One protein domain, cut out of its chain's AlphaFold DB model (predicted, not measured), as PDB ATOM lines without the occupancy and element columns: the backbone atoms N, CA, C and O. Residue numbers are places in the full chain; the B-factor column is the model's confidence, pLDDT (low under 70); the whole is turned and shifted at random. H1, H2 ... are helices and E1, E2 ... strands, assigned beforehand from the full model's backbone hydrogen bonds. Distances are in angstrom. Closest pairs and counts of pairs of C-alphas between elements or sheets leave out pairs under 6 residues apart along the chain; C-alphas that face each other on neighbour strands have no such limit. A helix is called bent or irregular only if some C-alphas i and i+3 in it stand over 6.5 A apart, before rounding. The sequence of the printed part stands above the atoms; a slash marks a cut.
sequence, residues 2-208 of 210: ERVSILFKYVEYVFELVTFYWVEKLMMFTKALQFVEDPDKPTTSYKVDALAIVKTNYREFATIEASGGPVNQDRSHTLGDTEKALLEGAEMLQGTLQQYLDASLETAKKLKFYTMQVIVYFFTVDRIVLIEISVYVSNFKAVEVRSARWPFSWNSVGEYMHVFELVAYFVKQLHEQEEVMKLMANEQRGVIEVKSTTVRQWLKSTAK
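What this domain is: This is residues 2 to 208 of the 210 residues of an uncharacterized protein of Jimgerdemannia flammicorona (UniProt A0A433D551). A long, strongly twisted sheet of six strands stands between helices: its one face curls round the long helix H3, while the still longer H5 and the shorter H1 pack over the other face. At one end of the long axis H4 and H6 gather beside the last turns of H3 and H5, and H2 packs on H3, off the sheet. The printed part has 207 residues with six named helices and six named strands, in the order H1 E1 H2 E2 E3 H3 H4 E4 E5 E6 H5 H6, of mixed class, helices and strands. The strands lie side by side in the order E1 E2 E3 E4 E5 E6, mixed, with E3 and E4 the parallel pair. The whole is compact, with a radius of gyration of the C-alphas of 18.1 A, and elongated, with spans of 56 by 36 by 28 A.

How they stand to each other: H1, residues 2 to 15, is on the sheet, which curls round it; its closest C-alphas to E1, residues 18 to 26, are those of Glu 12 and Val 18, 5.6 A apart. E1, an edge strand, bends by 106 degrees at residue 23 and is antiparallel to E2, residues 47 to 54, with N 21 and O 51 within hydrogen-bond range at 2.8 A. E2 bends by 75 degrees at residue 50 and forms a hairpin with E3, residues 60 to 69, where N 52 and O 62 are 2.8 A apart. H2, residues 29 to 37, is not on the sheet; it touches residues 91 to 95 of H3, residues 75 to 99, at a steep tilt of 61 degrees, the closest C-alphas being those of Leu 33 and Gly 95, 5.6 A apart. The sheet curls round H3, whose closest C-alphas to E3 are those of Thr 78 and Ser 67, 5.1 A apart. E3, H3, H4 at residues 105 to 108 and E4 at residues 112 to 121 make a strand-helix-strand unit, two parallel neighbour strands with helices between, and its crossover is right-handed; N 116 and O 63 are 2.8 A apart. E4, E5 at residues 124 to 136 and E6 at residues 139 to 149 form a meander, each strand the antiparallel neighbour of the one before, with N 117 and O 129 at 2.8 A and N 130 and O 146 at 2.8 A. H5, residues 154 to 188, is on the same face as H1 and on the opposite face to H3, giving three layers, helices on both faces of a sheet; its closest C-alphas to E6 are those of His 162 and Ala 148, 5.1 A apart. H1 and H5 only just touch, with 3 pairs of C-alphas within 8 A, the closest those of Val 11 and Val 167 at 7.7 A. H4 touches H5, closest at the C-alphas of Thr 107 and Met 184, 6.5 A apart. H6, residues 199 to 206, only just touches H3 and H4, with 3 pairs of C-alphas within 8 A each; the closest are Leu 97 and Val 199 at 6.7 A, and Leu 105 and Val 199 at 5.1 A. Every O i to N i+4 pair is within hydrogen-bond range in H2, H3 and H6, against 8 of 10 in H1 and 26 of 31 in H5; H4 is too short for such a pair.

Where its parts are: H1 begins at C-alpha 2 (0.029, 75.325, 106.561) and is 20.1 A long. E3 measures 27.7 A and H3 36.4 A from first to last C-alpha; after the four residues of H4 come E4 at 29.1 A, E5 at 35.4 A and E6 at 30.8 A. H5 runs 52.0 A from C-alpha 154 (3.495, 64.006, 89.710) to C-alpha 188 (-32.805, 98.832, 102.847); it is irregular, with C-alphas 155 and 158 7.6 A apart. H6 ends at C-alpha 206 (-41.382, 81.088, 108.473).

The domain as a whole: The C-alphas farthest apart are those of Val 71 and Glu 193, 57.1 A. The printed part has no cut and no long link; the links H2 to E2 and H5 to H6 are short, the others tight. The mean pLDDT of the printed part is 85.3, and 33 residues are under 70: residue 2, residues 24 to 46, residues 69 to 73, residue 123 and residues 206 to 208.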
ATOM      1  N   GLU A   2      -0.929  74.425 107.253       62.12
ATOM      2  CA  GLU A   2       0.029  75.325 106.561       62.12
ATOM      3  C   GLU A   2       0.065  75.206 105.028       62.12
ATOM      4  O   GLU A   2       0.133  76.213 104.335       62.12
ATOM      5  N   ARG A   3      -0.019  73.994 104.471       70.25
ATOM      6  CA  ARG A   3       0.031  73.810 103.007       70.25
ATOM      7  C   ARG A   3      -1.202  74.357 102.283       70.25
ATOM      8  O   ARG A   3      -1.077  74.858 101.172       70.25
ATOM      9  N   VAL A   4      -2.368  74.285 102.919       74.44
ATOM     10  CA  VAL A   4      -3.634  74.789 102.362       74.44
ATOM     11  C   VAL A   4      -3.734  76.296 102.549       74.44
ATOM     12  O   VAL A   4      -4.181  76.998 101.647       74.44
ATOM     13  N   SER A   5      -3.252  76.817 103.681       81.75
ATOM     14  CA  SER A   5      -3.308  78.251 103.955       81.75
ATOM     15  C   SER A   5      -2.499  79.082 102.961       81.75
ATOM     16  O   SER A   5      -2.885  80.211 102.677       81.75
ATOM     17  N   ILE A   6      -1.433  78.528 102.366       85.00
ATOM     18  CA  ILE A   6      -0.652  79.193 101.310       85.00
ATOM     19  C   ILE A   6      -1.520  79.540 100.094       85.00
ATOM     20  O   ILE A   6      -1.397  80.646  99.570       85.00
ATOM     21  N   LEU A   7      -2.420  78.645  99.672       88.00
ATOM     22  CA  LEU A   7      -3.320  78.900  98.542       88.00
ATOM     23  C   LEU A   7      -4.192  80.133  98.807       88.00
ATOM     24  O   LEU A   7      -4.282  81.031  97.977       88.00
ATOM     25  N   PHE A   8      -4.786  80.204  99.996       89.50
ATOM     26  CA  PHE A   8      -5.653  81.311 100.392       89.50
ATOM     27  C   PHE A   8      -4.881  82.606 100.666       89.50
ATOM     28  O   PHE A   8      -5.348  83.679 100.301       89.50
ATOM     29  N   LYS A   9      -3.657  82.522 101.203       89.12
ATOM     30  CA  LYS A   9      -2.746  83.675 101.295       89.12
ATOM     31  C   LYS A   9      -2.404  84.237  99.917       89.12
ATOM     32  O   LYS A   9      -2.314  85.450  99.763       89.12
ATOM     33  N   TYR A  10      -2.238  83.375  98.914       89.75
ATOM     34  CA  TYR A  10      -2.010  83.817  97.542       89.75
ATOM     35  C   TYR A  10      -3.244  84.517  96.961       89.75
ATOM     36  O   TYR A  10      -3.109  85.566  96.342       89.75
ATOM     37  N   VAL A  11      -4.450  83.997  97.219       91.38
ATOM     38  CA  VAL A  11      -5.709  84.673  96.851       91.38
ATOM     39  C   VAL A  11      -5.798  86.060  97.493       91.38
ATOM     40  O   VAL A  11      -6.088  87.035  96.804       91.38
ATOM     41  N   GLU A  12      -5.511  86.165  98.788       92.50
ATOM     42  CA  GLU A  12      -5.487  87.445  99.501       92.50
ATOM     43  C   GLU A  12      -4.471  88.430  98.907       92.50
ATOM     44  O   GLU A  12      -4.802  89.603  98.729       92.50
ATOM     45  N   TYR A  13      -3.264  87.958  98.586       92.44
ATOM     46  CA  TYR A  13      -2.198  88.779  98.013       92.44
ATOM     47  C   TYR A  13      -2.517  89.261  96.593       92.44
ATOM     48  O   TYR A  13      -2.255  90.409  96.265       92.44
ATOM     49  N   VAL A  14      -3.072  88.393  95.741       93.00
ATOM     50  CA  VAL A  14      -3.295  88.709  94.321       93.00
ATOM     51  C   VAL A  14      -4.553  89.540  94.100       93.00
ATOM     52  O   VAL A  14      -4.538  90.450  93.276       93.00
ATOM     53  N   PHE A  15      -5.652  89.205  94.778       90.56
ATOM     54  CA  PHE A  15      -6.942  89.848  94.514       90.56
ATOM     55  C   PHE A  15      -7.232  91.005  95.465       90.56
ATOM     56  O   PHE A  15      -8.036  91.863  95.130       90.56
ATOM     57  N   GLU A  16      -6.618  91.024  96.650       90.44
ATOM     58  CA  GLU A  16      -6.797  92.076  97.657       90.44
ATOM     59  C   GLU A  16      -8.261  92.335  98.086       90.44
ATOM     60  O   GLU A  16      -8.569  93.371  98.667       90.44
ATOM     61  N   LEU A  17      -9.174  91.379  97.874       90.00
ATOM     62  CA  LEU A  17     -10.600  91.514  98.228       90.00
ATOM     63  C   LEU A  17     -10.927  91.017  99.638       90.00
ATOM     64  O   LEU A  17     -11.894  91.455 100.263       90.00
ATOM     65  N   VAL A  18     -10.142  90.064 100.132       93.00
ATOM     66  CA  VAL A  18     -10.443  89.279 101.330       93.00
ATOM     67  C   VAL A  18      -9.177  89.077 102.154       93.00
ATOM     68  O   VAL A  18      -8.086  88.979 101.595       93.00
ATOM     69  N   THR A  19      -9.330  89.023 103.472       93.12
ATOM     70  CA  THR A  19      -8.285  88.657 104.432       93.12
ATOM     71  C   THR A  19      -8.631  87.311 105.049       93.12
ATOM     72  O   THR A  19      -9.759  87.125 105.512       93.12
ATOM     73  N   PHE A  20      -7.672  86.384 105.097       91.06
ATOM     74  CA  PHE A  20      -7.864  85.094 105.758       91.06
ATOM     75  C   PHE A  20      -7.211  85.074 107.136       91.06
ATOM     76  O   PHE A  20      -5.989  85.154 107.283       91.06
ATOM     77  N   TYR A  21      -8.030  84.880 108.160       87.81
ATOM     78  CA  TYR A  21      -7.581  84.689 109.528       87.81
ATOM     79  C   TYR A  21      -7.571  83.204 109.860       87.81
ATOM     80  O   TYR A  21      -8.608  82.556 109.825       87.81
ATOM     81  N   TRP A  22      -6.399  82.678 110.205       82.81
ATOM     82  CA  TRP A  22      -6.207  81.277 110.577       82.81
ATOM     83  C   TRP A  22      -6.073  81.118 112.095       82.81
ATOM     84  O   TRP A  22      -5.625  82.048 112.773       82.81
ATOM     85  N   VAL A  23      -6.369  79.904 112.569       73.00
ATOM     86  CA  VAL A  23      -6.259  79.407 113.951       73.00
ATOM     87  C   VAL A  23      -7.368  79.923 114.871       73.00
ATOM     88  O   VAL A  23      -7.341  81.086 115.284       73.00
ATOM     89  N   GLU A  24      -8.293  79.013 115.206       64.44
ATOM     90  CA  GLU A  24      -9.369  79.129 116.206       64.44
ATOM     91  C   GLU A  24      -9.945  80.543 116.342       64.44
ATOM     92  O   GLU A  24      -9.867  81.192 117.394       64.44
ATOM     93  N   LYS A  25     -10.512  81.056 115.251       66.50
ATOM     94  CA  LYS A  25     -11.106  82.385 115.251       66.50
ATOM     95  C   LYS A  25     -12.514  82.333 115.794       66.50
ATOM     96  O   LYS A  25     -13.341  81.532 115.376       66.50
ATOM     97  N   LEU A  26     -12.758  83.224 116.747       61.78
ATOM     98  CA  LEU A  26     -14.080  83.475 117.274       61.78
ATOM     99  C   LEU A  26     -14.902  84.177 116.194       61.78
ATOM    100  O   LEU A  26     -14.513  85.265 115.760       61.78
ATOM    101  N   MET A  27     -16.026  83.594 115.795       60.38
ATOM    102  CA  MET A  27     -16.982  84.311 114.956       60.38
ATOM    103  C   MET A  27     -17.662  85.389 115.795       60.38
ATOM    104  O   MET A  27     -18.195  85.125 116.877       60.38
ATOM    105  N   MET A  28     -17.584  86.635 115.334       61.38
ATOM    106  CA  MET A  28     -18.136  87.772 116.078       61.38
ATOM    107  C   MET A  28     -19.643  87.891 115.859       61.38
ATOM    108  O   MET A  28     -20.362  88.426 116.703       61.38
ATOM    109  N   PHE A  29     -20.123  87.370 114.737       60.94
ATOM    110  CA  PHE A  29     -21.488  87.541 114.282       60.94
ATOM    111  C   PHE A  29     -22.521  86.722 115.058       60.94
ATOM    112  O   PHE A  29     -23.622  87.207 115.316       60.94
ATOM    113  N   THR A  30     -22.156  85.522 115.513       55.38
ATOM    114  CA  THR A  30     -23.051  84.666 116.310       55.38
ATOM    115  C   THR A  30     -23.438  85.339 117.627       55.38
ATOM    116  O   THR A  30     -24.558  85.173 118.103       55.38
ATOM    117  N   LYS A  31     -22.563  86.197 118.171       58.34
ATOM    118  CA  LYS A  31     -22.898  87.037 119.327       58.34
ATOM    119  C   LYS A  31     -23.991  88.049 118.996       58.34
ATOM    120  O   LYS A  31     -24.922  88.203 119.777       58.34
ATOM    121  N   ALA A  32     -23.886  88.734 117.856       58.47
ATOM    122  CA  ALA A  32     -24.853  89.755 117.455       58.47
ATOM    123  C   ALA A  32     -26.254  89.164 117.230       58.47
ATOM    124  O   ALA A  32     -27.234  89.755 117.671       58.47
ATOM    125  N   LEU A  33     -26.335  87.981 116.613       58.28
ATOM    126  CA  LEU A  33     -27.579  87.219 116.454       58.28
ATOM    127  C   LEU A  33     -28.235  86.871 117.790       58.28
ATOM    128  O   LEU A  33     -29.422  87.116 117.980       58.28
ATOM    129  N   GLN A  34     -27.455  86.351 118.737       56.88
ATOM    130  CA  GLN A  34     -27.975  85.936 120.039       56.88
ATOM    131  C   GLN A  34     -28.524  87.111 120.843       56.88
ATOM    132  O   GLN A  34     -29.585  86.979 121.436       56.88
ATOM    133  N   PHE A  35     -27.879  88.280 120.779       55.75
ATOM    134  CA  PHE A  35     -28.421  89.498 121.390       55.75
ATOM    135  C   PHE A  35     -29.774  89.928 120.806       55.75
ATOM    136  O   PHE A  35     -30.572  90.533 121.519       55.75
ATOM    137  N   VAL A  36     -30.025  89.663 119.519       60.25
ATOM    138  CA  VAL A  36     -31.292  90.011 118.856       60.25
ATOM    139  C   VAL A  36     -32.397  89.008 119.194       60.25
ATOM    140  O   VAL A  36     -33.550  89.413 119.333       60.25
ATOM    141  N   GLU A  37     -32.065  87.723 119.322       61.78
ATOM    142  CA  GLU A  37     -33.043  86.660 119.584       61.78
ATOM    143  C   GLU A  37     -33.387  86.500 121.070       61.78
ATOM    144  O   GLU A  37     -34.561  86.349 121.404       61.78
ATOM    145  N   ASP A  38     -32.391  86.550 121.957       64.94
ATOM    146  CA  ASP A  38     -32.563  86.403 123.404       64.94
ATOM    147  C   ASP A  38     -31.417  87.112 124.158       64.94
ATOM    148  O   ASP A  38     -30.331  86.545 124.317       64.94
ATOM    149  N   PRO A  39     -31.641  88.350 124.643       62.81
ATOM    150  CA  PRO A  39     -30.624  89.137 125.341       62.81
ATOM    151  C   PRO A  39     -30.082  88.481 126.619       62.81
ATOM    152  O   PRO A  39     -28.977  88.819 127.045       62.81
ATOM    153  N   ASP A  40     -30.851  87.573 127.228       67.81
ATOM    154  CA  ASP A  40     -30.522  86.928 128.502       67.81
ATOM    155  C   ASP A  40     -29.802  85.579 128.304       67.81
ATOM    156  O   ASP A  40     -29.261  85.003 129.257       67.81
ATOM    157  N   LYS A  41     -29.745  85.069 127.065       57.62
ATOM    158  CA  LYS A  41     -29.042  83.827 126.739       57.62
ATOM    159  C   LYS A  41     -27.524  84.037 126.818       57.62
ATOM    160  O   LYS A  41     -26.993  84.965 126.203       57.62
ATOM    161  N   PRO A  42     -26.772  83.157 127.512       56.56
ATOM    162  CA  PRO A  42     -25.319  83.240 127.520       56.56
ATOM    163  C   PRO A  42     -24.785  83.120 126.091       56.56
ATOM    164  O   PRO A  42     -25.085  82.145 125.400       56.56
ATOM    165  N   THR A  43     -23.977  84.094 125.662       53.78
ATOM    166  CA  THR A  43     -23.415  84.098 124.308       53.78
ATOM    167  C   THR A  43     -22.608  82.826 124.041       53.78
ATOM    168  O   THR A  43     -21.559  82.630 124.659       53.78
ATOM    169  N   THR A  44     -23.048  81.986 123.100       55.56
ATOM    170  CA  THR A  44     -22.222  80.900 122.567       55.56
ATOM    171  C   THR A  44     -21.360  81.444 121.437       55.56
ATOM    172  O   THR A  44     -21.829  81.997 120.442       55.56
ATOM    173  N   SER A  45     -20.049  81.322 121.617       58.69
ATOM    174  CA  SER A  45     -19.083  81.657 120.584       58.69
ATOM    175  C   SER A  45     -18.689  80.413 119.818       58.69
ATOM    176  O   SER A  45     -18.166  79.465 120.409       58.69
ATOM    177  N   TYR A  46     -18.865  80.459 118.510       67.56
ATOM    178  CA  TYR A  46     -18.342  79.438 117.627       67.56
ATOM    179  C   TYR A  46     -16.896  79.772 117.260       67.56
ATOM    180  O   TYR A  46     -16.549  80.930 116.998       67.56
ATOM    181  N   LYS A  47     -16.041  78.753 117.316       76.75
ATOM    182  CA  LYS A  47     -14.652  78.827 116.872       76.75
ATOM    183  C   LYS A  47     -14.544  78.087 115.555       76.75
ATOM    184  O   LYS A  47     -14.913  76.917 115.514       76.75
ATOM    185  N   VAL A  48     -13.986  78.755 114.559       81.56
ATOM    186  CA  VAL A  48     -13.663  78.163 113.262       81.56
ATOM    187  C   VAL A  48     -12.158  78.109 113.076       81.56
ATOM    188  O   VAL A  48     -11.426  78.980 113.564       81.56
ATOM    189  N   ASP A  49     -11.683  77.104 112.357       85.62
ATOM    190  CA  ASP A  49     -10.265  76.953 112.054       85.62
ATOM    191  C   ASP A  49      -9.708  78.108 111.214       85.62
ATOM    192  O   ASP A  49      -8.567  78.551 111.420       85.62
ATOM    193  N   ALA A  50     -10.507  78.617 110.275       88.69
ATOM    194  CA  ALA A  50     -10.213  79.846 109.556       88.69
ATOM    195  C   ALA A  50     -11.470  80.622 109.152       88.69
ATOM    196  O   ALA A  50     -12.550  80.069 108.954       88.69
ATOM    197  N   LEU A  51     -11.293  81.929 108.975       90.38
ATOM    198  CA  LEU A  51     -12.344  82.867 108.601       90.38
ATOM    199  C   LEU A  51     -11.852  83.790 107.485       90.38
ATOM    200  O   LEU A  51     -10.772  84.377 107.580       90.38
ATOM    201  N   ALA A  52     -12.655  83.932 106.437       92.12
ATOM    202  CA  ALA A  52     -12.422  84.849 105.333       92.12
ATOM    203  C   ALA A  52     -13.271  86.110 105.533       92.12
ATOM    204  O   ALA A  52     -14.499  86.029 105.581       92.12
ATOM    205  N   ILE A  53     -12.632  87.275 105.641       91.31
ATOM    206  CA  ILE A  53     -13.298  88.563 105.880       91.31
ATOM    207  C   ILE A  53     -13.065  89.490 104.690       91.31
ATOM    208  O   ILE A  53     -11.922  89.730 104.303       91.31
ATOM    209  N   VAL A  54     -14.136  90.029 104.107       91.38
ATOM    210  CA  VAL A  54     -14.043  91.009 103.015       91.38
ATOM    211  C   VAL A  54     -13.382  92.291 103.527       91.38
ATOM    212  O   VAL A  54     -13.809  92.849 104.536       91.38
ATOM    213  N   LYS A  55     -12.367  92.801 102.821       89.31
ATOM    214  CA  LYS A  55     -11.582  93.960 103.285       89.31
ATOM    215  C   LYS A  55     -12.367  95.273 103.295       89.31
ATOM    216  O   LYS A  55     -12.129  96.122 104.145       89.31
ATOM    217  N   THR A  56     -13.295  95.454 102.357       85.44
ATOM    218  CA  THR A  56     -13.995  96.735 102.153       85.44
ATOM    219  C   THR A  56     -15.085  97.006 103.185       85.44
ATOM    220  O   THR A  56     -15.313  98.158 103.544       85.44
ATOM    221  N   ASN A  57     -15.766  95.964 103.663       81.62
ATOM    222  CA  ASN A  57     -16.908  96.095 104.571       81.62
ATOM    223  C   ASN A  57     -16.797  95.235 105.837       81.62
ATOM    224  O   ASN A  57     -17.743  95.199 106.618       81.62
ATOM    225  N   TYR A  58     -15.664  94.556 106.037       85.38
ATOM    226  CA  TYR A  58     -15.386  93.696 107.190       85.38
ATOM    227  C   TYR A  58     -16.418  92.584 107.410       85.38
ATOM    228  O   TYR A  58     -16.547  92.055 108.514       85.38
ATOM    229  N   ARG A  59     -17.155  92.204 106.361       85.62
ATOM    230  CA  ARG A  59     -18.129  91.118 106.427       85.62
ATOM    231  C   ARG A  59     -17.415  89.773 106.437       85.62
ATOM    232  O   ARG A  59     -16.565  89.508 105.588       85.62
ATOM    233  N   GLU A  60     -17.835  88.903 107.344       89.00
ATOM    234  CA  GLU A  60     -17.483  87.485 107.338       89.00
ATOM    235  C   GLU A  60     -18.093  86.826 106.077       89.00
ATOM    236  O   GLU A  60     -19.311  86.787 105.894       89.00
ATOM    237  N   PHE A  61     -17.235  86.400 105.146       91.38
ATOM    238  CA  PHE A  61     -17.611  85.895 103.819       91.38
ATOM    239  C   PHE A  61     -17.702  84.375 103.770       91.38
ATOM    240  O   PHE A  61     -18.600  83.825 103.129       91.38
ATOM    241  N   ALA A  62     -16.724  83.717 104.392       93.19
ATOM    242  CA  ALA A  62     -16.630  82.273 104.400       93.19
ATOM    243  C   ALA A  62     -15.918  81.751 105.642       93.19
ATOM    244  O   ALA A  62     -14.990  82.393 106.138       93.19
ATOM    245  N   THR A  63     -16.299  80.558 106.084       92.06
ATOM    246  CA  THR A  63     -15.558  79.779 107.083       92.06
ATOM    247  C   THR A  63     -14.761  78.669 106.410       92.06
ATOM    248  O   THR A  63     -15.094  78.217 105.313       92.06
ATOM    249  N   ILE A  64     -13.676  78.250 107.052       90.62
ATOM    250  CA  ILE A  64     -12.883  77.092 106.648       90.62
ATOM    251  C   ILE A  64     -12.725  76.216 107.885       90.62
ATOM    252  O   ILE A  64     -12.214  76.706 108.889       90.62
ATOM    253  N   GLU A  65     -13.121  74.950 107.787       89.56
ATOM    254  CA  GLU A  65     -12.950  73.942 108.837       89.56
ATOM    255  C   GLU A  65     -12.081  72.795 108.319       89.56
ATOM    256  O   GLU A  65     -12.261  72.305 107.199       89.56
ATOM    257  N   ALA A  66     -11.092  72.384 109.111       86.56
ATOM    258  CA  ALA A  66     -10.159  71.328 108.759       86.56
ATOM    259  C   ALA A  66     -10.377  70.101 109.645       86.56
ATOM    260  O   ALA A  66      -9.906  70.016 110.773       86.56
ATOM    261  N   SER A  67     -11.027  69.091 109.077       83.62
ATOM    262  CA  SER A  67     -11.388  67.868 109.789       83.62
ATOM    263  C   SER A  67     -10.581  66.670 109.304       83.62
ATOM    264  O   SER A  67     -10.366  66.502 108.098       83.62
ATOM    265  N   GLY A  68     -10.209  65.771 110.209       73.94
ATOM    266  CA  GLY A  68      -9.580  64.500 109.860       73.94
ATOM    267  C   GLY A  68      -8.597  64.016 110.916       73.94
ATOM    268  O   GLY A  68      -8.238  64.747 111.835       73.94
ATOM    269  N   GLY A  69      -8.157  62.765 110.789       63.28
ATOM    270  CA  GLY A  69      -7.224  62.155 111.732       63.28
ATOM    271  C   GLY A  69      -5.815  61.999 111.148       63.28
ATOM    272  O   GLY A  69      -5.652  61.852 109.932       63.28
ATOM    273  N   PRO A  70      -4.774  61.990 112.001       59.66
ATOM    274  CA  PRO A  70      -3.380  61.886 111.565       59.66
ATOM    275  C   PRO A  70      -3.086  60.576 110.820       59.66
ATOM    276  O   PRO A  70      -2.295  60.574 109.883       59.66
ATOM    277  N   VAL A  71      -3.747  59.478 111.199       63.53
ATOM    278  CA  VAL A  71      -3.491  58.133 110.649       63.53
ATOM    279  C   VAL A  71      -4.679  57.605 109.844       63.53
ATOM    280  O   VAL A  71      -4.493  57.093 108.747       63.53
ATOM    281  N   ASN A  72      -5.898  57.771 110.357       66.56
ATOM    282  CA  ASN A  72      -7.135  57.372 109.690       66.56
ATOM    283  C   ASN A  72      -8.083  58.561 109.606       66.56
ATOM    284  O   ASN A  72      -8.067  59.427 110.479       66.56
ATOM    285  N   GLN A  73      -8.938  58.584 108.585       68.62
ATOM    286  CA  GLN A  73     -10.018  59.558 108.527       68.62
ATOM    287  C   GLN A  73     -10.983  59.281 109.682       68.62
ATOM    288  O   GLN A  73     -11.638  58.236 109.704       68.62
ATOM    289  N   ASP A  74     -11.092  60.219 110.618       79.81
ATOM    290  CA  ASP A  74     -12.163  60.189 111.603       79.81
ATOM    291  C   ASP A  74     -13.448  60.683 110.937       79.81
ATOM    292  O   ASP A  74     -13.709  61.883 110.815       79.81
ATOM    293  N   ARG A  75     -14.223  59.730 110.419       79.31
ATOM    294  CA  ARG A  75     -15.477  60.020 109.718       79.31
ATOM    295  C   ARG A  75     -16.520  60.625 110.648       79.31
ATOM    296  O   ARG A  75     -17.261  61.489 110.203       79.31
ATOM    297  N   SER A  76     -16.570  60.192 111.908       82.50
ATOM    298  CA  SER A  76     -17.531  60.724 112.876       82.50
ATOM    299  C   SER A  76     -17.227  62.188 113.173       82.50
ATOM    300  O   SER A  76     -18.129  63.016 113.144       82.50
ATOM    301  N   HIS A  77     -15.950  62.510 113.392       80.31
ATOM    302  CA  HIS A  77     -15.506  63.885 113.597       80.31
ATOM    303  C   HIS A  77     -15.736  64.747 112.353       80.31
ATOM    304  O   HIS A  77     -16.308  65.822 112.446       80.31
ATOM    305  N   THR A  78     -15.374  64.242 111.168       83.88
ATOM    306  CA  THR A  78     -15.579  64.957 109.894       83.88
ATOM    307  C   THR A  78     -17.051  65.290 109.652       83.88
ATOM    308  O   THR A  78     -17.364  66.386 109.193       83.88
ATOM    309  N   LEU A  79     -17.960  64.358 109.960       85.38
ATOM    310  CA  LEU A  79     -19.400  64.595 109.854       85.38
ATOM    311  C   LEU A  79     -19.869  65.650 110.861       85.38
ATOM    312  O   LEU A  79     -20.550  66.586 110.454       85.38
ATOM    313  N   GLY A  80     -19.450  65.548 112.126       85.25
ATOM    314  CA  GLY A  80     -19.787  66.537 113.155       85.25
ATOM    315  C   GLY A  80     -19.297  67.948 112.813       85.25
ATOM    316  O   GLY A  80     -20.061  68.904 112.924       85.25
ATOM    317  N   ASP A  81     -18.064  68.081 112.316       84.50
ATOM    318  CA  ASP A  81     -17.518  69.367 111.866       84.50
ATOM    319  C   ASP A  81     -18.287  69.919 110.664       84.50
ATOM    320  O   ASP A  81     -18.534  71.119 110.585       84.50
ATOM    321  N   THR A  82     -18.700  69.047 109.740       86.94
ATOM    322  CA  THR A  82     -19.494  69.460 108.577       86.94
ATOM    323  C   THR A  82     -20.867  69.971 109.013       86.94
ATOM    324  O   THR A  82     -21.296  71.028 108.562       86.94
ATOM    325  N   GLU A  83     -21.563  69.260 109.907       88.12
ATOM    326  CA  GLU A  83     -22.859  69.697 110.446       88.12
ATOM    327  C   GLU A  83     -22.743  71.042 111.168       88.12
ATOM    328  O   GLU A  83     -23.535  71.952 110.910       88.12
ATOM    329  N   LYS A  84     -21.714  71.196 112.008       86.19
ATOM    330  CA  LYS A  84     -21.387  72.455 112.681       86.19
ATOM    331  C   LYS A  84     -21.172  73.585 111.670       86.19
ATOM    332  O   LYS A  84     -21.829  74.616 111.775       86.19
ATOM    333  N   ALA A  85     -20.334  73.376 110.656       87.50
ATOM    334  CA  ALA A  85     -20.027  74.384 109.642       87.50
ATOM    335  C   ALA A  85     -21.262  74.814 108.824       87.50
ATOM    336  O   ALA A  85     -21.397  75.981 108.444       87.50
ATOM    337  N   LEU A  86     -22.186  73.883 108.560       90.69
ATOM    338  CA  LEU A  86     -23.448  74.172 107.874       90.69
ATOM    339  C   LEU A  86     -24.400  75.001 108.740       90.69
ATOM    340  O   LEU A  86     -24.990  75.959 108.238       90.69
ATOM    341  N   LEU A  87     -24.542  74.646 110.021       87.56
ATOM    342  CA  LEU A  87     -25.355  75.402 110.977       87.56
ATOM    343  C   LEU A  87     -24.817  76.821 111.141       87.56
ATOM    344  O   LEU A  87     -25.564  77.785 111.001       87.56
ATOM    345  N   GLU A  88     -23.507  76.949 111.331       85.12
ATOM    346  CA  GLU A  88     -22.819  78.232 111.412       85.12
ATOM    347  C   GLU A  88     -23.063  79.088 110.171       85.12
ATOM    348  O   GLU A  88     -23.457  80.245 110.277       85.12
ATOM    349  N   GLY A  89     -22.886  78.525 108.974       88.38
ATOM    350  CA  GLY A  89     -23.108  79.277 107.746       88.38
ATOM    351  C   GLY A  89     -24.570  79.689 107.526       88.38
ATOM    352  O   GLY A  89     -24.830  80.758 106.967       88.38
ATOM    353  N   ALA A  90     -25.529  78.884 107.990       89.19
ATOM    354  CA  ALA A  90     -26.944  79.241 107.986       89.19
ATOM    355  C   ALA A  90     -27.251  80.375 108.978       89.19
ATOM    356  O   ALA A  90     -27.903  81.348 108.598       89.19
ATOM    357  N   GLU A  91     -26.725  80.303 110.207       85.25
ATOM    358  CA  GLU A  91     -26.831  81.373 111.207       85.25
ATOM    359  C   GLU A  91     -26.226  82.681 110.666       85.25
ATOM    360  O   GLU A  91     -26.875  83.727 110.686       85.25
ATOM    361  N   MET A  92     -25.033  82.623 110.070       85.06
ATOM    362  CA  MET A  92     -24.368  83.765 109.428       85.06
ATOM    363  C   MET A  92     -25.231  84.431 108.355       85.06
ATOM    364  O   MET A  92     -25.356  85.663 108.295       85.06
ATOM    365  N   LEU A  93     -25.848  83.622 107.496       89.81
ATOM    366  CA  LEU A  93     -26.751  84.127 106.475       89.81
ATOM    367  C   LEU A  93     -28.003  84.746 107.110       89.81
ATOM    368  O   LEU A  93     -28.371  85.864 106.745       89.81
ATOM    369  N   GLN A  94     -28.615  84.078 108.090       87.62
ATOM    370  CA  GLN A  94     -29.788  84.569 108.816       87.62
ATOM    371  C   GLN A  94     -29.540  85.927 109.465       87.62
ATOM    372  O   GLN A  94     -30.317  86.858 109.248       87.62
ATOM    373  N   GLY A  95     -28.456  86.083 110.221       83.88
ATOM    374  CA  GLY A  95     -28.181  87.374 110.847       83.88
ATOM    375  C   GLY A  95     -27.864  88.444 109.814       83.88
ATOM    376  O   GLY A  95     -28.175  89.610 110.038       83.88
ATOM    377  N   THR A  96     -27.302  88.076 108.653       87.69
ATOM    378  CA  THR A  96     -27.066  89.066 107.596       87.69
ATOM    379  C   THR A  96     -28.411  89.557 107.079       87.69
ATOM    380  O   THR A  96     -28.634  90.759 106.999       87.69
ATOM    381  N   LEU A  97     -29.359  88.654 106.830       90.62
ATOM    382  CA  LEU A  97     -30.724  89.005 106.435       90.62
ATOM    383  C   LEU A  97     -31.429  89.895 107.472       90.62
ATOM    384  O   LEU A  97     -32.105  90.853 107.095       90.62
ATOM    385  N   GLN A  98     -31.231  89.643 108.767       88.69
ATOM    386  CA  GLN A  98     -31.795  90.467 109.845       88.69
ATOM    387  C   GLN A  98     -31.267  91.913 109.862       88.69
ATOM    388  O   GLN A  98     -31.928  92.791 110.411       88.69
ATOM    389  N   GLN A  99     -30.123  92.199 109.234       88.31
ATOM    390  CA  GLN A  99     -29.621  93.572 109.075       88.31
ATOM    391  C   GLN A  99     -30.276  94.322 107.902       88.31
ATOM    392  O   GLN A  99     -30.202  95.549 107.843       88.31
ATOM    393  N   TYR A 100     -30.933  93.605 106.986       92.50
ATOM    394  CA  TYR A 100     -31.531  94.144 105.759       92.50
ATOM    395  C   TYR A 100     -33.012  93.748 105.636       92.50
ATOM    396  O   TYR A 100     -33.469  93.257 104.603       92.50
ATOM    397  N   LEU A 101     -33.776  93.942 106.714       93.94
ATOM    398  CA  LEU A 101     -35.185  93.543 106.823       93.94
ATOM    399  C   LEU A 101     -36.096  94.141 105.742       93.94
ATOM    400  O   LEU A 101     -37.084  93.516 105.352       93.94
ATOM    401  N   ASP A 102     -35.785  95.339 105.268       95.12
ATOM    402  CA  ASP A 102     -36.599  96.081 104.307       95.12
ATOM    403  C   ASP A 102     -36.089  95.917 102.864       95.12
ATOM    404  O   ASP A 102     -36.696  96.443 101.935       95.12
ATOM    405  N   ALA A 103     -35.025  95.128 102.654       96.56
ATOM    406  CA  ALA A 103     -34.563  94.733 101.326       96.56
ATOM    407  C   ALA A 103     -35.510  93.721 100.653       96.56
ATOM    408  O   ALA A 103     -36.301  93.024 101.306       96.56
ATOM    409  N   SER A 104     -35.414  93.617  99.326       96.31
ATOM    410  CA  SER A 104     -36.187  92.670  98.524       96.31
ATOM    411  C   SER A 104     -35.789  91.228  98.841       96.31
ATOM    412  O   SER A 104     -34.605  90.881  98.843       96.31
ATOM    413  N   LEU A 105     -36.780  90.347  99.006       94.12
ATOM    414  CA  LEU A 105     -36.541  88.908  99.117       94.12
ATOM    415  C   LEU A 105     -35.851  88.338  97.863       94.12
ATOM    416  O   LEU A 105     -35.050  87.414  97.967       94.12
ATOM    417  N   GLU A 106     -36.124  88.888  96.679       94.31
ATOM    418  CA  GLU A 106     -35.504  88.426  95.430       94.31
ATOM    419  C   GLU A 106     -34.020  88.783  95.356       94.31
ATOM    420  O   GLU A 106     -33.214  88.006  94.839       94.31
ATOM    421  N   THR A 107     -33.633  89.928  95.917       95.62
ATOM    422  CA  THR A 107     -32.224  90.287  96.083       95.62
ATOM    423  C   THR A 107     -31.584  89.423  97.171       95.62
ATOM    424  O   THR A 107     -30.524  88.842  96.944       95.62
ATOM    425  N   ALA A 108     -32.261  89.239  98.306       94.00
ATOM    426  CA  ALA A 108     -31.792  88.400  99.406       94.00
ATOM    427  C   ALA A 108     -31.551  86.932  99.003       94.00
ATOM    428  O   ALA A 108     -30.595  86.320  99.465       94.00
ATOM    429  N   LYS A 109     -32.348  86.364  98.089       94.81
ATOM    430  CA  LYS A 109     -32.125  85.010  97.539       94.81
ATOM    431  C   LYS A 109     -30.806  84.854  96.775       94.81
ATOM    432  O   LYS A 109     -30.351  83.729  96.583       94.81
ATOM    433  N   LYS A 110     -30.204  85.957  96.318       95.62
ATOM    434  CA  LYS A 110     -28.892  85.967  95.646       95.62
ATOM    435  C   LYS A 110     -27.734  86.060  96.638       95.62
ATOM    436  O   LYS A 110     -26.588  85.837  96.239       95.62
ATOM    437  N   LEU A 111     -28.025  86.407  97.893       94.56
ATOM    438  CA  LEU A 111     -27.044  86.435  98.962       94.56
ATOM    439  C   LEU A 111     -26.651  85.005  99.322       94.56
ATOM    440  O   LEU A 111     -27.493  84.111  99.445       94.56
ATOM    441  N   LYS A 112     -25.348  84.808  99.479       95.19
ATOM    442  CA  LYS A 112     -24.738  83.516  99.735       95.19
ATOM    443  C   LYS A 112     -23.692  83.638 100.829       95.19
ATOM    444  O   LYS A 112     -22.941  84.618 100.895       95.19
ATOM    445  N   PHE A 113     -23.630  82.599 101.643       94.12
ATOM    446  CA  PHE A 113     -22.527  82.332 102.549       94.12
ATOM    447  C   PHE A 113     -21.766  81.100 102.063       94.12
ATOM    448  O   PHE A 113     -22.351  80.229 101.418       94.12
ATOM    449  N   TYR A 114     -20.471  81.023 102.353       95.44
ATOM    450  CA  TYR A 114     -19.645  79.896 101.932       95.44
ATOM    451  C   TYR A 114     -18.995  79.219 103.125       95.44
ATOM    452  O   TYR A 114     -18.531  79.874 104.050       95.44
ATOM    453  N   THR A 115     -18.894  77.902 103.072       94.25
ATOM    454  CA  THR A 115     -18.047  77.153 103.995       94.25
ATOM    455  C   THR A 115     -17.156  76.203 103.213       94.25
ATOM    456  O   THR A 115     -17.553  75.678 102.168       94.25
ATOM    457  N   MET A 116     -15.917  76.043 103.665       93.56
ATOM    458  CA  MET A 116     -14.946  75.139 103.069       93.56
ATOM    459  C   MET A 116     -14.560  74.046 104.052       93.56
ATOM    460  O   MET A 116     -13.988  74.336 105.097       93.56
ATOM    461  N   GLN A 117     -14.774  72.793 103.658       92.06
ATOM    462  CA  GLN A 117     -14.287  71.637 104.400       92.06
ATOM    463  C   GLN A 117     -12.948  71.182 103.826       92.06
ATOM    464  O   GLN A 117     -12.856  70.769 102.666       92.06
ATOM    465  N   VAL A 118     -11.901  71.226 104.643       90.06
ATOM    466  CA  VAL A 118     -10.588  70.665 104.329       90.06
ATOM    467  C   VAL A 118     -10.492  69.297 104.990       90.06
ATOM    468  O   VAL A 118     -10.290  69.181 106.194       90.06
ATOM    469  N   ILE A 119     -10.626  68.241 104.194       87.94
ATOM    470  CA  ILE A 119     -10.569  66.862 104.677       87.94
ATOM    471  C   ILE A 119      -9.113  66.407 104.704       87.94
ATOM    472  O   ILE A 119      -8.436  66.382 103.674       87.94
ATOM    473  N   VAL A 120      -8.633  66.023 105.884       82.94
ATOM    474  CA  VAL A 120      -7.265  65.547 106.116       82.94
ATOM    475  C   VAL A 120      -7.253  64.024 106.263       82.94
ATOM    476  O   VAL A 120      -8.016  63.443 107.034       82.94
ATOM    477  N   TYR A 121      -6.350  63.371 105.536       79.62
ATOM    478  CA  TYR A 121      -6.081  61.942 105.616       79.62
ATOM    479  C   TYR A 121      -4.572  61.680 105.584       79.62
ATOM    480  O   TYR A 121      -3.856  62.214 104.734       79.62
ATOM    481  N   PHE A 122      -4.082  60.852 106.508       72.06
ATOM    482  CA  PHE A 122      -2.679  60.424 106.568       72.06
ATOM    483  C   PHE A 122      -1.679  61.601 106.514       72.06
ATOM    484  O   PHE A 122      -0.821  61.677 105.638       72.06
ATOM    485  N   PHE A 123      -1.841  62.586 107.408       68.88
ATOM    486  CA  PHE A 123      -1.066  63.846 107.456       68.88
ATOM    487  C   PHE A 123      -1.114  64.726 106.191       68.88
ATOM    488  O   PHE A 123      -0.418  65.742 106.105       68.88
ATOM    489  N   THR A 124      -1.949  64.377 105.215       74.94
ATOM    490  CA  THR A 124      -2.102  65.082 103.942       74.94
ATOM    491  C   THR A 124      -3.545  65.526 103.737       74.94
ATOM    492  O   THR A 124      -4.456  65.073 104.417       74.94
ATOM    493  N   VAL A 125      -3.765  66.482 102.844       81.12
ATOM    494  CA  VAL A 125      -5.104  67.009 102.551       81.12
ATOM    495  C   VAL A 125      -5.715  66.126 101.480       81.12
ATOM    496  O   VAL A 125      -5.297  66.203 100.341       81.12
ATOM    497  N   ASP A 126      -6.691  65.287 101.785       86.06
ATOM    498  CA  ASP A 126      -7.316  64.485 100.728       86.06
ATOM    499  C   ASP A 126      -8.097  65.384  99.761       86.06
ATOM    500  O   ASP A 126      -7.910  65.338  98.543       86.06
ATOM    501  N   ARG A 127      -8.950  66.251 100.316       89.56
ATOM    502  CA  ARG A 127      -9.914  67.029  99.539       89.56
ATOM    503  C   ARG A 127     -10.233  68.366 100.186       89.56
ATOM    504  O   ARG A 127     -10.295  68.472 101.406       89.56
ATOM    505  N   ILE A 128     -10.500  69.362  99.351       92.44
ATOM    506  CA  ILE A 128     -11.155  70.612  99.732       92.44
ATOM    507  C   ILE A 128     -12.544  70.612  99.098       92.44
ATOM    508  O   ILE A 128     -12.667  70.363  97.898       92.44
ATOM    509  N   VAL A 129     -13.576  70.872  99.893       94.56
ATOM    510  CA  VAL A 129     -14.973  70.958  99.451       94.56
ATOM    511  C   VAL A 129     -15.481  72.358  99.748       94.56
ATOM    512  O   VAL A 129     -15.408  72.800 100.886       94.56
ATOM    513  N   LEU A 130     -15.979  73.059  98.733       96.44
ATOM    514  CA  LEU A 130     -16.614  74.365  98.859       96.44
ATOM    515  C   LEU A 130     -18.130  74.192  98.791       96.44
ATOM    516  O   LEU A 130     -18.670  73.706  97.792       96.44
ATOM    517  N   ILE A 131     -18.802  74.644  99.843       96.94
ATOM    518  CA  ILE A 131     -20.248  74.591 100.001       96.94
ATOM    519  C   ILE A 131     -20.793  76.016  99.987       96.94
ATOM    520  O   ILE A 131     -20.254  76.918 100.625       96.94
ATOM    521  N   GLU A 132     -21.872  76.205  99.241       96.31
ATOM    522  CA  GLU A 132     -22.653  77.433  99.178       96.31
ATOM    523  C   GLU A 132     -23.936  77.264  99.990       96.31
ATOM    524  O   GLU A 132     -24.656  76.279  99.814       96.31
ATOM    525  N   ILE A 133     -24.238  78.241 100.843       96.25
ATOM    526  CA  ILE A 133     -25.460  78.314 101.643       96.25
ATOM    527  C   ILE A 133     -26.256  79.539 101.196       96.25
ATOM    528  O   ILE A 133     -25.720  80.646 101.130       96.25
ATOM    529  N   SER A 134     -27.536  79.353 100.872       95.50
ATOM    530  CA  SER A 134     -28.409  80.428 100.385       95.50
ATOM    531  C   SER A 134     -29.856  80.255 100.849       95.50
ATOM    532  O   SER A 134     -30.276  79.161 101.224       95.50
ATOM    533  N   VAL A 135     -30.663  81.312 100.733       92.94
ATOM    534  CA  VAL A 135     -32.117  81.243 100.976       92.94
ATOM    535  C   VAL A 135     -32.794  80.349  99.931       92.94
ATOM    536  O   VAL A 135     -32.486  80.419  98.737       92.94
ATOM    537  N   TYR A 136     -33.740  79.518 100.369       88.62
ATOM    538  CA  TYR A 136     -34.551  78.653  99.520       88.62
ATOM    539  C   TYR A 136     -35.961  78.453 100.084       88.62
ATOM    540  O   TYR A 136     -36.142  77.820 101.118       88.62
ATOM    541  N   VAL A 137     -36.970  78.934  99.354       83.19
ATOM    542  CA  VAL A 137     -38.405  78.823  99.688       83.19
ATOM    543  C   VAL A 137     -38.733  79.349 101.094       83.19
ATOM    544  O   VAL A 137     -39.054  80.527 101.218       83.19
ATOM    545  N   SER A 138     -38.641  78.512 102.128       77.69
ATOM    546  CA  SER A 138     -38.939  78.808 103.538       77.69
ATOM    547  C   SER A 138     -37.772  78.497 104.488       77.69
ATOM    548  O   SER A 138     -37.927  78.598 105.699       77.69
ATOM    549  N   ASN A 139     -36.601  78.111 103.978       84.69
ATOM    550  CA  ASN A 139     -35.424  77.819 104.797       84.69
ATOM    551  C   ASN A 139     -34.135  78.157 104.023       84.69
ATOM    552  O   ASN A 139     -34.156  78.915 103.049       84.69
ATOM    553  N   PHE A 140     -33.010  77.596 104.444       90.62
ATOM    554  CA  PHE A 140     -31.736  77.634 103.754       90.62
ATOM    555  C   PHE A 140     -31.490  76.328 103.000       90.62
ATOM    556  O   PHE A 140     -31.957  75.256 103.387       90.62
ATOM    557  N   LYS A 141     -30.738  76.419 101.906       94.25
ATOM    558  CA  LYS A 141     -30.170  75.265 101.207       94.25
ATOM    559  C   LYS A 141     -28.653  75.337 101.281       94.25
ATOM    560  O   LYS A 141     -28.097  76.424 101.151       94.25
ATOM    561  N   ALA A 142     -28.015  74.183 101.423       95.12
ATOM    562  CA  ALA A 142     -26.574  74.023 101.308       95.12
ATOM    563  C   ALA A 142     -26.260  73.134 100.100       95.12
ATOM    564  O   ALA A 142     -26.887  72.087  99.924       95.12
ATOM    565  N   VAL A 143     -25.326  73.556  99.247       95.50
ATOM    566  CA  VAL A 143     -24.958  72.835  98.020       95.50
ATOM    567  C   VAL A 143     -23.443  72.820  97.867       95.50
ATOM    568  O   VAL A 143     -22.806  73.871  97.891       95.50
ATOM    569  N   GLU A 144     -22.859  71.637  97.663       96.19
ATOM    570  CA  GLU A 144     -21.472  71.526  97.206       96.19
ATOM    571  C   GLU A 144     -21.365  72.117  95.797       96.19
ATOM    572  O   GLU A 144     -21.969  71.618  94.847       96.19
ATOM    573  N   VAL A 145     -20.596  73.194  95.659       97.00
ATOM    574  CA  VAL A 145     -20.422  73.886  94.377       97.00
ATOM    575  C   VAL A 145     -19.120  73.499  93.700       97.00
ATOM    576  O   VAL A 145     -19.066  73.463  92.472       97.00
ATOM    577  N   ARG A 146     -18.066  73.203  94.464       96.81
ATOM    578  CA  ARG A 146     -16.770  72.752  93.945       96.81
ATOM    579  C   ARG A 146     -16.111  71.814  94.942       96.81
ATOM    580  O   ARG A 146     -16.197  72.033  96.145       96.81
ATOM    581  N   SER A 147     -15.362  70.846  94.439       94.94
ATOM    582  CA  SER A 147     -14.408  70.093  95.239       94.94
ATOM    583  C   SER A 147     -13.154  69.786  94.437       94.94
ATOM    584  O   SER A 147     -13.182  69.716  93.209       94.94
ATOM    585  N   ALA A 148     -12.033  69.655  95.138       93.50
ATOM    586  CA  ALA A 148     -10.741  69.381  94.532       93.50
ATOM    587  C   ALA A 148      -9.929  68.456  95.433       93.50
ATOM    588  O   ALA A 148      -9.888  68.649  96.652       93.50
ATOM    589  N   ARG A 149      -9.264  67.464  94.839       90.50
ATOM    590  CA  ARG A 149      -8.257  66.671  95.546       90.50
ATOM    591  C   ARG A 149      -6.946  67.433  95.597       90.50
ATOM    592  O   ARG A 149      -6.569  68.078  94.621       90.50
ATOM    593  N   TRP A 150      -6.238  67.353  96.719       86.75
ATOM    594  CA  TRP A 150      -4.934  68.001  96.793       86.75
ATOM    595  C   TRP A 150      -3.861  67.125  96.129       86.75
ATOM    596  O   TRP A 150      -3.676  65.963  96.505       86.75
ATOM    597  N   PRO A 151      -3.109  67.653  95.155       85.69
ATOM    598  CA  PRO A 151      -2.073  66.888  94.477       85.69
ATOM    599  C   PRO A 151      -0.805  66.755  95.339       85.69
ATOM    600  O   PRO A 151      -0.202  67.747  95.743       85.69
ATOM    601  N   PHE A 152      -0.366  65.515  95.594       82.31
ATOM    602  CA  PHE A 152       0.900  65.204  96.290       82.31
ATOM    603  C   PHE A 152       1.906  64.420  95.447       82.31
ATOM    604  O   PHE A 152       2.981  64.077  95.935       82.31
ATOM    605  N   SER A 153       1.576  64.109  94.195       84.00
ATOM    606  CA  SER A 153       2.443  63.332  93.314       84.00
ATOM    607  C   SER A 153       2.420  63.905  91.905       84.00
ATOM    608  O   SER A 153       1.454  64.555  91.508       84.00
ATOM    609  N   TRP A 154       3.457  63.618  91.121       83.94
ATOM    610  CA  TRP A 154       3.495  64.006  89.710       83.94
ATOM    611  C   TRP A 154       2.291  63.461  88.926       83.94
ATOM    612  O   TRP A 154       1.704  64.163  88.110       83.94
ATOM    613  N   ASN A 155       1.856  62.242  89.256       88.38
ATOM    614  CA  ASN A 155       0.705  61.595  88.623       88.38
ATOM    615  C   ASN A 155      -0.625  62.302  88.917       88.38
ATOM    616  O   ASN A 155      -1.584  62.107  88.179       88.38
ATOM    617  N   SER A 156      -0.692  63.117  89.973       86.88
ATOM    618  CA  SER A 156      -1.883  63.887  90.333       86.88
ATOM    619  C   SER A 156      -1.775  65.370  89.985       86.88
ATOM    620  O   SER A 156      -2.661  66.131  90.347       86.88
ATOM    621  N   VAL A 157      -0.751  65.807  89.240       89.06
ATOM    622  CA  VAL A 157      -0.573  67.229  88.885       89.06
ATOM    623  C   VAL A 157      -1.785  67.823  88.153       89.06
ATOM    624  O   VAL A 157      -2.089  68.998  88.331       89.06
ATOM    625  N   GLY A 158      -2.526  67.009  87.391       89.50
ATOM    626  CA  GLY A 158      -3.761  67.432  86.726       89.50
ATOM    627  C   GLY A 158      -4.864  67.889  87.690       89.50
ATOM    628  O   GLY A 158      -5.662  68.747  87.327       89.50
ATOM    629  N   GLU A 159      -4.862  67.406  88.938       90.50
ATOM    630  CA  GLU A 159      -5.833  67.793  89.974       90.50
ATOM    631  C   GLU A 159      -5.724  69.279  90.353       90.50
ATOM    632  O   GLU A 159      -6.692  69.869  90.838       90.50
ATOM    633  N   TYR A 160      -4.584  69.934  90.075       90.50
ATOM    634  CA  TYR A 160      -4.457  71.384  90.254       90.50
ATOM    635  C   TYR A 160      -5.489  72.169  89.441       90.50
ATOM    636  O   TYR A 160      -5.888  73.243  89.881       90.50
ATOM    637  N   MET A 161      -5.968  71.642  88.308       93.94
ATOM    638  CA  MET A 161      -7.035  72.298  87.549       93.94
ATOM    639  C   MET A 161      -8.298  72.471  88.393       93.94
ATOM    640  O   MET A 161      -8.848  73.567  88.431       93.94
ATOM    641  N   HIS A 162      -8.695  71.452  89.157       95.00
ATOM    642  CA  HIS A 162      -9.848  71.546  90.053       95.00
ATOM    643  C   HIS A 162      -9.596  72.497  91.228       95.00
ATOM    644  O   HIS A 162     -10.499  73.224  91.644       95.00
ATOM    645  N   VAL A 163      -8.357  72.560  91.732       92.62
ATOM    646  CA  VAL A 163      -7.967  73.554  92.746       92.62
ATOM    647  C   VAL A 163      -8.103  74.975  92.188       92.62
ATOM    648  O   VAL A 163      -8.661  75.848  92.854       92.62
ATOM    649  N   PHE A 164      -7.653  75.217  90.955       93.38
ATOM    650  CA  PHE A 164      -7.781  76.520  90.302       93.38
ATOM    651  C   PHE A 164      -9.232  76.871  89.979       93.38
ATOM    652  O   PHE A 164      -9.625  78.016  90.180       93.38
ATOM    653  N   GLU A 165     -10.050  75.912  89.550       95.81
ATOM    654  CA  GLU A 165     -11.490  76.109  89.350       95.81
ATOM    655  C   GLU A 165     -12.205  76.482  90.653       95.81
ATOM    656  O   GLU A 165     -13.064  77.367  90.648       95.81
ATOM    657  N   LEU A 166     -11.840  75.845  91.771       95.88
ATOM    658  CA  LEU A 166     -12.364  76.171  93.098       95.88
ATOM    659  C   LEU A 166     -12.004  77.608  93.487       95.88
ATOM    660  O   LEU A 166     -12.886  78.378  93.871       95.88
ATOM    661  N   VAL A 167     -10.734  77.992  93.340       94.50
ATOM    662  CA  VAL A 167     -10.269  79.356  93.639       94.50
ATOM    663  C   VAL A 167     -10.933  80.385  92.725       94.50
ATOM    664  O   VAL A 167     -11.422  81.405  93.205       94.50
ATOM    665  N   ALA A 168     -11.003  80.116  91.422       95.38
ATOM    666  CA  ALA A 168     -11.638  81.005  90.456       95.38
ATOM    667  C   ALA A 168     -13.129  81.193  90.765       95.38
ATOM    668  O   ALA A 168     -13.630  82.318  90.717       95.38
ATOM    669  N   TYR A 169     -13.833  80.118  91.137       97.12
ATOM    670  CA  TYR A 169     -15.222  80.206  91.584       97.12
ATOM    671  C   TYR A 169     -15.344  81.073  92.839       97.12
ATOM    672  O   TYR A 169     -16.155  81.996  92.858       97.12
ATOM    673  N   PHE A 170     -14.513  80.834  93.857       95.50
ATOM    674  CA  PHE A 170     -14.531  81.602  95.103       95.50
ATOM    675  C   PHE A 170     -14.301  83.103  94.868       95.50
ATOM    676  O   PHE A 170     -15.063  83.936  95.356       95.50
ATOM    677  N   VAL A 171     -13.306  83.458  94.051       94.81
ATOM    678  CA  VAL A 171     -13.000  84.854  93.704       94.81
ATOM    679  C   VAL A 171     -14.116  85.498  92.890       94.81
ATOM    680  O   VAL A 171     -14.481  86.648  93.138       94.81
ATOM    681  N   LYS A 172     -14.703  84.771  91.937       96.06
ATOM    682  CA  LYS A 172     -15.882  85.248  91.208       96.06
ATOM    683  C   LYS A 172     -17.025  85.563  92.177       96.06
ATOM    684  O   LYS A 172     -17.645  86.619  92.068       96.06
ATOM    685  N   GLN A 173     -17.279  84.678  93.140       95.69
ATOM    686  CA  GLN A 173     -18.332  84.885  94.128       95.69
ATOM    687  C   GLN A 173     -18.043  86.062  95.070       95.69
ATOM    688  O   GLN A 173     -18.987  86.747  95.444       95.69
ATOM    689  N   LEU A 174     -16.783  86.357  95.414       93.75
ATOM    690  CA  LEU A 174     -16.445  87.568  96.183       93.75
ATOM    691  C   LEU A 174     -16.986  88.836  95.502       93.75
ATOM    692  O   LEU A 174     -17.666  89.630  96.150       93.75
ATOM    693  N   HIS A 175     -16.759  88.977  94.194       93.50
ATOM    694  CA  HIS A 175     -17.248  90.120  93.418       93.50
ATOM    695  C   HIS A 175     -18.775  90.131  93.300       93.50
ATOM    696  O   HIS A 175     -19.414  91.147  93.562       93.50
ATOM    697  N   GLU A 176     -19.385  88.997  92.932       95.25
ATOM    698  CA  GLU A 176     -20.842  88.922  92.759       95.25
ATOM    699  C   GLU A 176     -21.586  89.238  94.063       95.25
ATOM    700  O   GLU A 176     -22.596  89.941  94.052       95.25
ATOM    701  N   GLN A 177     -21.076  88.764  95.202       94.25
ATOM    702  CA  GLN A 177     -21.683  89.036  96.501       94.25
ATOM    703  C   GLN A 177     -21.496  90.484  96.956       94.25
ATOM    704  O   GLN A 177     -22.343  90.994  97.684       94.25
ATOM    705  N   GLU A 178     -20.434  91.172  96.532       91.81
ATOM    706  CA  GLU A 178     -20.285  92.604  96.800       91.81
ATOM    707  C   GLU A 178     -21.404  93.413  96.129       91.81
ATOM    708  O   GLU A 178     -22.026  94.263  96.767       91.81
ATOM    709  N   GLU A 179     -21.722  93.097  94.874       94.19
ATOM    710  CA  GLU A 179     -22.801  93.755  94.132       94.19
ATOM    711  C   GLU A 179     -24.182  93.450  94.727       94.19
ATOM    712  O   GLU A 179     -25.005  94.355  94.884       94.19
ATOM    713  N   VAL A 180     -24.423  92.203  95.150       95.62
ATOM    714  CA  VAL A 180     -25.658  91.839  95.867       95.62
ATOM    715  C   VAL A 180     -25.784  92.634  97.169       95.62
ATOM    716  O   VAL A 180     -26.846  93.193  97.440       95.62
ATOM    717  N   MET A 181     -24.708  92.750  97.950       93.12
ATOM    718  CA  MET A 181     -24.716  93.508  99.205       93.12
ATOM    719  C   MET A 181     -24.961  95.005  98.982       93.12
ATOM    720  O   MET A 181     -25.725  95.614  99.731       93.12
ATOM    721  N   LYS A 182     -24.362  95.606  97.945       93.94
ATOM    722  CA  LYS A 182     -24.633  97.005  97.562       93.94
ATOM    723  C   LYS A 182     -26.105  97.205  97.216       93.94
ATOM    724  O   LYS A 182     -26.713  98.174  97.671       93.94
ATOM    725  N   LEU A 183     -26.685  96.281  96.450       95.81
ATOM    726  CA  LEU A 183     -28.095  96.327  96.083       95.81
ATOM    727  C   LEU A 183     -28.999  96.215  97.320       95.81
ATOM    728  O   LEU A 183     -29.846  97.084  97.519       95.81
ATOM    729  N   MET A 184     -28.757  95.235  98.198       94.88
ATOM    730  CA  MET A 184     -29.507  95.083  99.454       94.88
ATOM    731  C   MET A 184     -29.408  96.327 100.344       94.88
ATOM    732  O   MET A 184     -30.402  96.756 100.924       94.88
ATOM    733  N   ALA A 185     -28.227  96.942 100.434       94.19
ATOM    734  CA  ALA A 185     -28.036  98.162 101.209       94.19
ATOM    735  C   ALA A 185     -28.812  99.354 100.632       94.19
ATOM    736  O   ALA A 185     -29.364 100.151 101.392       94.19
ATOM    737  N   ASN A 186     -28.876  99.486  99.306       96.50
ATOM    738  CA  ASN A 186     -29.637 100.548  98.649       96.50
ATOM    739  C   ASN A 186     -31.152 100.351  98.798       96.50
ATOM    740  O   ASN A 186     -31.865 101.325  99.041       96.50
ATOM    741  N   GLU A 187     -31.630  99.111  98.706       96.69
ATOM    742  CA  GLU A 187     -33.026  98.751  98.982       96.69
ATOM    743  C   GLU A 187     -33.399  99.049 100.445       96.69
ATOM    744  O   GLU A 187     -34.354  99.777 100.702       96.69
ATOM    745  N   GLN A 188     -32.590  98.593 101.410       94.12
ATOM    746  CA  GLN A 188     -32.805  98.832 102.847       94.12
ATOM    747  C   GLN A 188     -32.864 100.324 103.207       94.12
ATOM    748  O   GLN A 188     -33.578 100.718 104.127       94.12
ATOM    749  N   ARG A 189     -32.091 101.166 102.512       94.75
ATOM    750  CA  ARG A 189     -32.045 102.621 102.742       94.75
ATOM    751  C   ARG A 189     -33.136 103.387 101.987       94.75
ATOM    752  O   ARG A 189     -33.198 104.606 102.115       94.75
ATOM    753  N   GLY A 190     -33.952 102.708 101.179       92.75
ATOM    754  CA  GLY A 190     -34.974 103.338 100.340       92.75
ATOM    755  C   GLY A 190     -34.416 104.128  99.152       92.75
ATOM    756  O   GLY A 190     -35.147 104.904  98.544       92.75
ATOM    757  N   VAL A 191     -33.136 103.941  98.802       96.06
ATOM    758  CA  VAL A 191     -32.544 104.504  97.573       96.06
ATOM    759  C   VAL A 191     -33.154 103.826  96.345       96.06
ATOM    760  O   VAL A 191     -33.368 104.466  95.318       96.06
ATOM    761  N   ILE A 192     -33.443 102.528  96.463       95.50
ATOM    762  CA  ILE A 192     -34.164 101.738  95.467       95.50
ATOM    763  C   ILE A 192     -35.499 101.322  96.077       95.50
ATOM    764  O   ILE A 192     -35.547 100.766  97.172       95.50
ATOM    765  N   GLU A 193     -36.585 101.594  95.360       93.62
ATOM    766  CA  GLU A 193     -37.933 101.234  95.791       93.62
ATOM    767  C   GLU A 193     -38.139  99.709  95.731       93.62
ATOM    768  O   GLU A 193     -37.987  99.089  94.675       93.62
ATOM    769  N   VAL A 194     -38.540  99.106  96.854       94.69
ATOM    770  CA  VAL A 194     -38.841  97.670  96.948       94.69
ATOM    771  C   VAL A 194     -40.338  97.440  96.755       94.69
ATOM    772  O   VAL A 194     -41.151  97.812  97.597       94.69
ATOM    773  N   LYS A 195     -40.708  96.794  95.643       91.81
ATOM    774  CA  LYS A 195     -42.111  96.462  95.302       91.81
ATOM    775  C   LYS A 195     -42.497  95.015  95.604       91.81
ATOM    776  O   LYS A 195     -43.663  94.648  95.508       91.81
ATOM    777  N   SER A 196     -41.511  94.178  95.904       91.19
ATOM    778  CA  SER A 196     -41.683  92.755  96.181       91.19
ATOM    779  C   SER A 196     -41.870  92.491  97.673       91.19
ATOM    780  O   SER A 196     -41.708  93.383  98.504       91.19
ATOM    781  N   THR A 197     -42.103  91.225  98.024       93.44
ATOM    782  CA  THR A 197     -41.972  90.752  99.404       93.44
ATOM    783  C   THR A 197     -40.610  91.141  99.980       93.44
ATOM    784  O   THR A 197     -39.588  91.008  99.296       93.44
ATOM    785  N   THR A 198     -40.599  91.622 101.220       95.31
ATOM    786  CA  THR A 198     -39.368  91.991 101.932       95.31
ATOM    787  C   THR A 198     -38.835  90.835 102.775       95.31
ATOM    788  O   THR A 198     -39.575  89.912 103.134       95.31
ATOM    789  N   VAL A 199     -37.558  90.903 103.151       93.12
ATOM    790  CA  VAL A 199     -36.933  89.939 104.074       93.12
ATOM    791  C   VAL A 199     -37.715  89.837 105.393       93.12
ATOM    792  O   VAL A 199     -37.971  88.738 105.884       93.12
ATOM    793  N   ARG A 200     -38.187  90.967 105.931       92.50
ATOM    794  CA  ARG A 200     -39.015  91.031 107.147       92.50
ATOM    795  C   ARG A 200     -40.294  90.209 107.031       92.50
ATOM    796  O   ARG A 200     -40.689  89.547 107.989       92.50
ATOM    797  N   GLN A 201     -40.978  90.303 105.893       92.12
ATOM    798  CA  GLN A 201     -42.223  89.569 105.659       92.12
ATOM    799  C   GLN A 201     -41.957  88.067 105.561       92.12
ATOM    800  O   GLN A 201     -42.703  87.285 106.145       92.12
ATOM    801  N   TRP A 202     -40.865  87.683 104.898       90.75
ATOM    802  CA  TRP A 202     -40.443  86.291 104.787       90.75
ATOM    803  C   TRP A 202     -40.111  85.670 106.153       90.75
ATOM    804  O   TRP A 202     -40.713  84.660 106.510       90.75
ATOM    805  N   LEU A 203     -39.276  86.326 106.970       86.44
ATOM    806  CA  LEU A 203     -38.920  85.851 108.320       86.44
ATOM    807  C   LEU A 203     -40.144  85.683 109.239       86.44
ATOM    808  O   LEU A 203     -40.200  84.778 110.066       86.44
ATOM    809  N   LYS A 204     -41.159  86.545 109.093       85.81
ATOM    810  CA  LYS A 204     -42.418  86.424 109.847       85.81
ATOM    811  C   LYS A 204     -43.300  85.275 109.369       85.81
ATOM    812  O   LYS A 204     -44.108  84.785 110.153       85.81
ATOM    813  N   SER A 205     -43.215  84.904 108.090       81.88
ATOM    814  CA  SER A 205     -43.977  83.773 107.555       81.88
ATOM    815  C   SER A 205     -43.393  82.439 108.006       81.88
ATOM    816  O   SER A 205     -44.146  81.580 108.438       81.88
ATOM    817  N   THR A 206     -42.066  82.308 108.027       67.44
ATOM    818  CA  THR A 206     -41.382  81.088 108.473       67.44
ATOM    819  C   THR A 206     -41.541  80.831 109.969       67.44
ATOM    820  O   THR A 206     -41.688  79.686 110.372       67.44
ATOM    821  N   ALA A 207     -41.613  81.880 110.795       62.06
ATOM    822  CA  ALA A 207     -41.844  81.746 112.237       62.06
ATOM    823  C   ALA A 207     -43.256  81.250 112.622       62.06
ATOM    824  O   ALA A 207     -43.482  80.937 113.786       62.06
ATOM    825  N   LYS A 208     -44.221  81.224 111.691       51.91
ATOM    826  CA  LYS A 208     -45.586  80.720 111.949       51.91
ATOM    827  C   LYS A 208     -45.753  79.226 111.669       51.91
ATOM    828  O   LYS A 208     -46.767  78.666 112.075       51.91
TER     829      LYS A 208